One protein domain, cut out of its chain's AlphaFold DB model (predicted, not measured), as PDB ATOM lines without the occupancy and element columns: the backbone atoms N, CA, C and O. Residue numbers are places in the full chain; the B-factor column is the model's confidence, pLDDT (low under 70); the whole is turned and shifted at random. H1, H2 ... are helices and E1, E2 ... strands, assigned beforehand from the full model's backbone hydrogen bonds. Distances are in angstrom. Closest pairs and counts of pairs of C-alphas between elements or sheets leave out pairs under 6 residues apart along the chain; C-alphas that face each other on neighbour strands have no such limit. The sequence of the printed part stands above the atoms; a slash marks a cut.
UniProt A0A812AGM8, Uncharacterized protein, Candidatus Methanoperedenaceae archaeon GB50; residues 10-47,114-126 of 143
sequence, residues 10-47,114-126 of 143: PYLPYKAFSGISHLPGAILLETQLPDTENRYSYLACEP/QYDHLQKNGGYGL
ATOM      1  N   PRO A  10      74.078 101.338 108.139       47.69
ATOM      2  CA  PRO A  10      73.414 102.573 107.723       47.69
ATOM      3  C   PRO A  10      74.202 103.276 106.602       47.69
ATOM      4  O   PRO A  10      74.366 104.498 106.624       47.69
ATOM      5  N   TYR A  11      74.762 102.528 105.649       61.19
ATOM      6  CA  TYR A  11      75.665 103.098 104.650       61.19
ATOM      7  C   TYR A  11      75.000 103.135 103.285       61.19
ATOM      8  O   TYR A  11      74.888 102.135 102.583       61.19
ATOM      9  N   LEU A  12      74.588 104.348 102.919       81.44
ATOM     10  CA  LEU A  12      74.384 104.729 101.529       81.44
ATOM     11  C   LEU A  12      75.658 104.368 100.735       81.44
ATOM     12  O   LEU A  12      76.754 104.588 101.265       81.44
ATOM     13  N   PRO A  13      75.552 103.843  99.503       87.69
ATOM     14  CA  PRO A  13      76.691 103.309  98.750       87.69
ATOM     15  C   PRO A  13      77.906 104.244  98.673       87.69
ATOM     16  O   PRO A  13      79.030 103.810  98.929       87.69
ATOM     17  N   TYR A  14      77.693 105.543  98.442       89.56
ATOM     18  CA  TYR A  14      78.781 106.528  98.409       89.56
ATOM     19  C   TYR A  14      79.579 106.625  99.725       89.56
ATOM     20  O   TYR A  14      80.783 106.877  99.694       89.56
ATOM     21  N   LYS A  15      78.947 106.408 100.889       87.12
ATOM     22  CA  LYS A  15      79.642 106.423 102.190       87.12
ATOM     23  C   LYS A  15      80.509 105.183 102.381       87.12
ATOM     24  O   LYS A  15      81.555 105.271 103.014       87.12
ATOM     25  N   ALA A  16      80.075 104.033 101.868       85.12
ATOM     26  CA  ALA A  16      80.907 102.833 101.864       85.12
ATOM     27  C   ALA A  16      82.107 103.033 100.923       85.12
ATOM     28  O   ALA A  16      83.247 102.769 101.298       85.12
ATOM     29  N   PHE A  17      81.864 103.607  99.742       90.88
ATOM     30  CA  PHE A  17      82.917 103.884  98.771       90.88
ATOM     31  C   PHE A  17      83.953 104.897  99.268       90.88
ATOM     32  O   PHE A  17      85.135 104.721  98.993       90.88
ATOM     33  N   SER A  18      83.571 105.917 100.047       90.62
ATOM     34  CA  SER A  18      84.534 106.918 100.534       90.62
ATOM     35  C   SER A  18      85.680 106.326 101.362       90.62
ATOM     36  O   SER A  18      86.764 106.899 101.391       90.62
ATOM     37  N   GLY A  19      85.460 105.182 102.023       84.75
ATOM     38  CA  GLY A  19      86.505 104.487 102.779       84.75
ATOM     39  C   GLY A  19      87.545 103.782 101.904       84.75
ATOM     40  O   GLY A  19      88.659 103.557 102.363       84.75
ATOM     41  N   ILE A  20      87.207 103.471 100.650       87.56
ATOM     42  CA  ILE A  20      88.042 102.678  99.736       87.56
ATOM     43  C   ILE A  20      88.356 103.394  98.416       87.56
ATOM     44  O   ILE A  20      89.071 102.851  97.585       87.56
ATOM     45  N   SER A  21      87.844 104.608  98.206       92.50
ATOM     46  CA  SER A  21      87.934 105.339  96.932       92.50
ATOM     47  C   SER A  21      89.362 105.658  96.485       92.50
ATOM     48  O   SER A  21      89.595 105.950  95.318       92.50
ATOM     49  N   HIS A  22      90.313 105.618  97.414       91.25
ATOM     50  CA  HIS A  22      91.733 105.824  97.158       91.25
ATOM     51  C   HIS A  22      92.458 104.538  96.730       91.25
ATOM     52  O   HIS A  22      93.610 104.607  96.305       91.25
ATOM     53  N   LEU A  23      91.823 103.367  96.867       91.75
ATOM     54  CA  LEU A  23      92.419 102.094  96.483       91.75
ATOM     55  C   LEU A  23      92.378 101.937  94.954       91.75
ATOM     56  O   LEU A  23      91.310 102.098  94.353       91.75
ATOM     57  N   PRO A  24      93.505 101.585  94.309       92.75
ATOM     58  CA  PRO A  24      93.525 101.286  92.883       92.75
ATOM     59  C   PRO A  24      92.499 100.211  92.514       92.75
ATOM     60  O   PRO A  24      92.399  99.168  93.160       92.75
ATOM     61  N   GLY A  25      91.717 100.484  91.472       94.12
ATOM     62  CA  GLY A  25      90.674  99.580  91.004       94.12
ATOM     63  C   GLY A  25      89.434  99.501  91.896       94.12
ATOM     64  O   GLY A  25      88.597  98.639  91.649       94.12
ATOM     65  N   ALA A  26      89.261 100.362  92.901       95.00
ATOM     66  CA  ALA A  26      87.970 100.499  93.566       95.00
ATOM     67  C   ALA A  26      86.942 101.141  92.615       95.00
ATOM     68  O   ALA A  26      87.198 102.189  92.024       95.00
ATOM     69  N   ILE A  27      85.768 100.524  92.477       96.88
ATOM     70  CA  ILE A  27      84.676 100.998  91.620       96.88
ATOM     71  C   ILE A  27      83.374 101.051  92.420       96.88
ATOM     72  O   ILE A  27      83.031 100.107  93.133       96.88
ATOM     73  N   LEU A  28      82.630 102.142  92.235       95.62
ATOM     74  CA  LEU A  28      81.227 102.282  92.614       95.62
ATOM     75  C   LEU A  28      80.396 102.507  91.346       95.62
ATOM     76  O   LEU A  28      80.626 103.466  90.614       95.62
ATOM     77  N   LEU A  29      79.412 101.641  91.115       95.88
ATOM     78  CA  LEU A  29      78.353 101.837  90.126       95.88
ATOM     79  C   LEU A  29      77.071 102.158  90.889       95.88
ATOM     80  O   LEU A  29      76.567 101.311  91.627       95.88
ATOM     81  N   GLU A  30      76.563 103.379  90.753       92.88
ATOM     82  CA  GLU A  30      75.433 103.865  91.541       92.88
ATOM     83  C   GLU A  30      74.254 104.267  90.659       92.88
ATOM     84  O   GLU A  30      74.415 104.910  89.622       92.88
ATOM     85  N   THR A  31      73.052 103.911  91.106       90.00
ATOM     86  CA  THR A  31      71.813 104.434  90.541       90.00
ATOM     87  C   THR A  31      71.340 105.646  91.336       90.00
ATOM     88  O   THR A  31      71.111 105.556  92.540       90.00
ATOM     89  N   GLN A  32      71.105 106.759  90.639       82.88
ATOM     90  CA  GLN A  32      70.585 107.988  91.242       82.88
ATOM     91  C   GLN A  32      69.058 107.994  91.436       82.88
ATOM     92  O   GLN A  32      68.573 108.573  92.406       82.88
ATOM     93  N   LEU A  33      68.299 107.375  90.523       89.00
ATOM     94  CA  LEU A  33      66.833 107.303  90.555       89.00
ATOM     95  C   LEU A  33      66.384 105.838  90.609       89.00
ATOM     96  O   LEU A  33      66.149 105.241  89.559       89.00
ATOM     97  N   PRO A  34      66.318 105.228  91.805       87.94
ATOM     98  CA  PRO A  34      66.021 103.813  91.905       87.94
ATOM     99  C   PRO A  34      64.556 103.498  91.624       87.94
ATOM    100  O   PRO A  34      63.648 104.093  92.206       87.94
ATOM    101  N   ASP A  35      64.347 102.497  90.784       90.31
ATOM    102  CA  ASP A  35      63.057 101.892  90.484       90.31
ATOM    103  C   ASP A  35      63.220 100.361  90.408       90.31
ATOM    104  O   ASP A  35      64.191  99.794  90.917       90.31
ATOM    105  N   THR A  36      62.248  99.656  89.832       89.19
ATOM    106  CA  THR A  36      62.320  98.196  89.690       89.19
ATOM    107  C   THR A  36      63.400  97.721  88.714       89.19
ATOM    108  O   THR A  36      63.861  96.590  88.857       89.19
ATOM    109  N   GLU A  37      63.810  98.551  87.755       87.44
ATOM    110  CA  GLU A  37      64.838  98.244  86.750       87.44
ATOM    111  C   GLU A  37      66.227  98.723  87.204       87.44
ATOM    112  O   GLU A  37      67.224  98.020  87.046       87.44
ATOM    113  N   ASN A  38      66.287  99.873  87.869       88.69
ATOM    114  CA  ASN A  38      67.490 100.539  88.352       88.69
ATOM    115  C   ASN A  38      67.621 100.374  89.878       88.69
ATOM    116  O   ASN A  38      67.737 101.320  90.650       88.69
ATOM    117  N   ARG A  39      67.521  99.137  90.356       91.50
ATOM    118  CA  ARG A  39      67.334  98.861  91.790       91.50
ATOM    119  C   ARG A  39      68.610  98.898  92.629       91.50
ATOM    120  O   ARG A  39      68.521  99.074  93.846       91.50
ATOM    121  N   TYR A  40      69.772  98.678  92.018       92.50
ATOM    122  CA  TYR A  40      70.978  98.306  92.756       92.50
ATOM    123  C   TYR A  40      72.156  99.242  92.517       92.50
ATOM    124  O   TYR A  40      72.430  99.616  91.381       92.50
ATOM    125  N   SER A  41      72.913  99.513  93.582       93.50
ATOM    126  CA  SER A  41      74.299  99.978  93.464       93.50
ATOM    127  C   SER A  41      75.267  98.824  93.699       93.50
ATOM    128  O   SER A  41      74.974  97.910  94.471       93.50
ATOM    129  N   TYR A  42      76.436  98.891  93.071       94.19
ATOM    130  CA  TYR A  42      77.490  97.887  93.173       94.19
ATOM    131  C   TYR A  42      78.802  98.540  93.578       94.19
ATOM    132  O   TYR A  42      79.169  99.582  93.043       94.19
ATOM    133  N   LEU A  43      79.522  97.907  94.493       93.81
ATOM    134  CA  LEU A  43      80.844  98.330  94.933       93.81
ATOM    135  C   LEU A  43      81.798  97.144  94.842       93.81
ATOM    136  O   LEU A  43      81.474  96.050  95.298       93.81
ATOM    137  N   ALA A  44      82.973  97.360  94.268       94.38
ATOM    138  CA  ALA A  44      84.010  96.342  94.171       94.38
ATOM    139  C   ALA A  44      85.394  96.971  94.359       94.38
ATOM    140  O   ALA A  44      85.608  98.137  94.032       94.38
ATOM    141  N   CYS A  45      86.327  96.203  94.908       94.06
ATOM    142  CA  CYS A  45      87.724  96.587  95.100       94.06
ATOM    143  C   CYS A  45      88.603  95.335  95.035       94.06
ATOM    144  O   CYS A  45      88.069  94.229  94.963       94.06
ATOM    145  N   GLU A  46      89.926  95.518  95.026       93.69
ATOM    146  CA  GLU A  46      90.904  94.418  94.980       93.69
ATOM    147  C   GLU A  46      90.655  93.456  93.801       93.69
ATOM    148  O   GLU A  46      90.332  92.278  93.990       93.69
ATOM    149  N   PRO A  47      90.751  93.947  92.552       96.81
ATOM    150  CA  PRO A  47      90.533  93.089  91.401       96.81
ATOM    151  C   PRO A  47      91.579  91.972  91.345       96.81
ATOM    152  O   PRO A  47      92.767  92.196  91.566       96.81
ATOM    153  N   GLN A 114      76.581  94.557  96.868       91.88
ATOM    154  CA  GLN A 114      75.368  95.012  96.206       91.88
ATOM    155  C   GLN A 114      74.468  95.682  97.239       91.88
ATOM    156  O   GLN A 114      74.213  95.120  98.304       91.88
ATOM    157  N   TYR A 115      73.952  96.859  96.906       90.31
ATOM    158  CA  TYR A 115      72.983  97.584  97.718       90.31
ATOM    159  C   TYR A 115      71.642  97.650  97.012       90.31
ATOM    160  O   TYR A 115      71.573  98.097  95.873       90.31
ATOM    161  N   ASP A 116      70.584  97.238  97.697       90.88
ATOM    162  CA  ASP A 116      69.209  97.289  97.228       90.88
ATOM    163  C   ASP A 116      68.533  98.572  97.712       90.88
ATOM    164  O   ASP A 116      68.220  98.726  98.896       90.88
ATOM    165  N   HIS A 117      68.268  99.499  96.793       89.06
ATOM    166  CA  HIS A 117      67.655 100.784  97.132       89.06
ATOM    167  C   HIS A 117      66.195 100.667  97.576       89.06
ATOM    168  O   HIS A 117      65.740 101.474  98.388       89.06
ATOM    169  N   LEU A 118      65.463  99.663  97.083       89.00
ATOM    170  CA  LEU A 118      64.053  99.470  97.428       89.00
ATOM    171  C   LEU A 118      63.906  98.830  98.811       89.00
ATOM    172  O   LEU A 118      63.016  99.204  99.575       89.00
ATOM    173  N   GLN A 119      64.793  97.893  99.150       86.56
ATOM    174  CA  GLN A 119      64.805  97.240 100.463       86.56
ATOM    175  C   GLN A 119      65.660  97.968 101.506       86.56
ATOM    176  O   GLN A 119      65.537  97.681 102.697       86.56
ATOM    177  N   LYS A 120      66.501  98.917 101.078       84.44
ATOM    178  CA  LYS A 120      67.446  99.672 101.915       84.44
ATOM    179  C   LYS A 120      68.381  98.764 102.713       84.44
ATOM    180  O   LYS A 120      68.625  98.983 103.899       84.44
ATOM    181  N   ASN A 121      68.878  97.717 102.066       79.81
ATOM    182  CA  ASN A 121      69.818  96.769 102.647       79.81
ATOM    183  C   ASN A 121      70.952  96.474 101.657       79.81
ATOM    184  O   ASN A 121      70.848  96.752 100.465       79.81
ATOM    185  N   GLY A 122      72.064  95.951 102.167       72.62
ATOM    186  CA  GLY A 122      73.201  95.542 101.350       72.62
ATOM    187  C   GLY A 122      73.608  94.108 101.649       72.62
ATOM    188  O   GLY A 122      73.390  93.609 102.754       72.62
ATOM    189  N   GLY A 123      74.221  93.458 100.669       73.44
ATOM    190  CA  GLY A 123      74.738  92.099 100.774       73.44
ATOM    191  C   GLY A 123      75.962  91.899  99.888       73.44
ATOM    192  O   GLY A 123      76.222  92.678  98.975       73.44
ATOM    193  N   TYR A 124      76.731  90.850 100.167       68.19
ATOM    194  CA  TYR A 124      77.853  90.459  99.317       68.19
ATOM    195  C   TYR A 124      77.367  89.523  98.213       68.19
ATOM    196  O   TYR A 124      76.712  88.515  98.484       68.19
ATOM    197  N   GLY A 125      77.695  89.870  96.974       58.34
ATOM    198  CA  GLY A 125      77.463  89.053  95.800       58.34
ATOM    199  C   GLY A 125      78.683  88.199  95.470       58.34
ATOM    200  O   GLY A 125      79.823  88.664  95.474       58.34
ATOM    201  N   LEU A 126      78.418  86.938  95.142       55.50
ATOM    202  CA  LEU A 126      79.344  86.009  94.508       55.50
ATOM    203  C   LEU A 126      78.664  85.528  93.232       55.50
ATOM    204  O   LEU A 126      77.561  84.984  93.297       55.50
TER     205      LEU A 126
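Overview. This is residues 10 to 47 and 114 to 126 of the 143 residues of an uncharacterized protein of Candidatus Methanoperedenaceae archaeon GB50 (UniProt A0A812AGM8). A small, twisted sheet of two hairpins side by side, E1 with E2 and E3 with E4, is covered on one face by one short helix, H1, which runs along E2. No named element covers the other face. The printed part has 51 residues, with one named helix and four named strands in the order H1, E1, E2, E3, E4; the sheet order is E1, E2, E3, E4, antiparallel throughout. The class is mixed, helices and strands, with under half of the residues in named elements. The whole is compact, with a radius of gyration of the C-alphas of 11.0 A and spans of 31 by 21 by 17 A.

Along the chain. H1, residues 13 to 18, begins at C-alpha 13 (76.691, 103.309, 98.750) and measures 8.8 A. E1 is residues 27 to 29, 6.6 A. E2, residues 40 to 44, measures 13.3 A. E3 is residues 114 to 116, 6.6 A. E4, residues 121 to 125, measures 12.8 A and ends at C-alpha 125 (77.463, 89.053, 95.800).

Arrangement. H1 is on the sheet at a height of 8.7 A, over E2, and runs along the strands, at 12 degrees to E2 on the local plane. The closest C-alphas of H1 and E2 are those of Pro 13 and Ser 41, 6.7 A apart. Every O i to N i+4 pair of H1 is within hydrogen-bond range. E1 and E2 form a hairpin, with N 29 and O 42 at 2.8 A. E2 and E3 are antiparallel at 161 degrees, with N 115 and O 41 at 2.8 A. E3 and E4 form a hairpin, with N 114 and O 123 at 2.8 A. E1 and E4 are edge strands, apart from each other.

Size, cuts and confidence. Residues 48 to 113 are not printed, and C-alphas 47 and 114 are 16.0 A apart across the cut. Of the links that are printed whole, none is long. Residues 10 to 11 and 124 to 126 have pLDDT under 70.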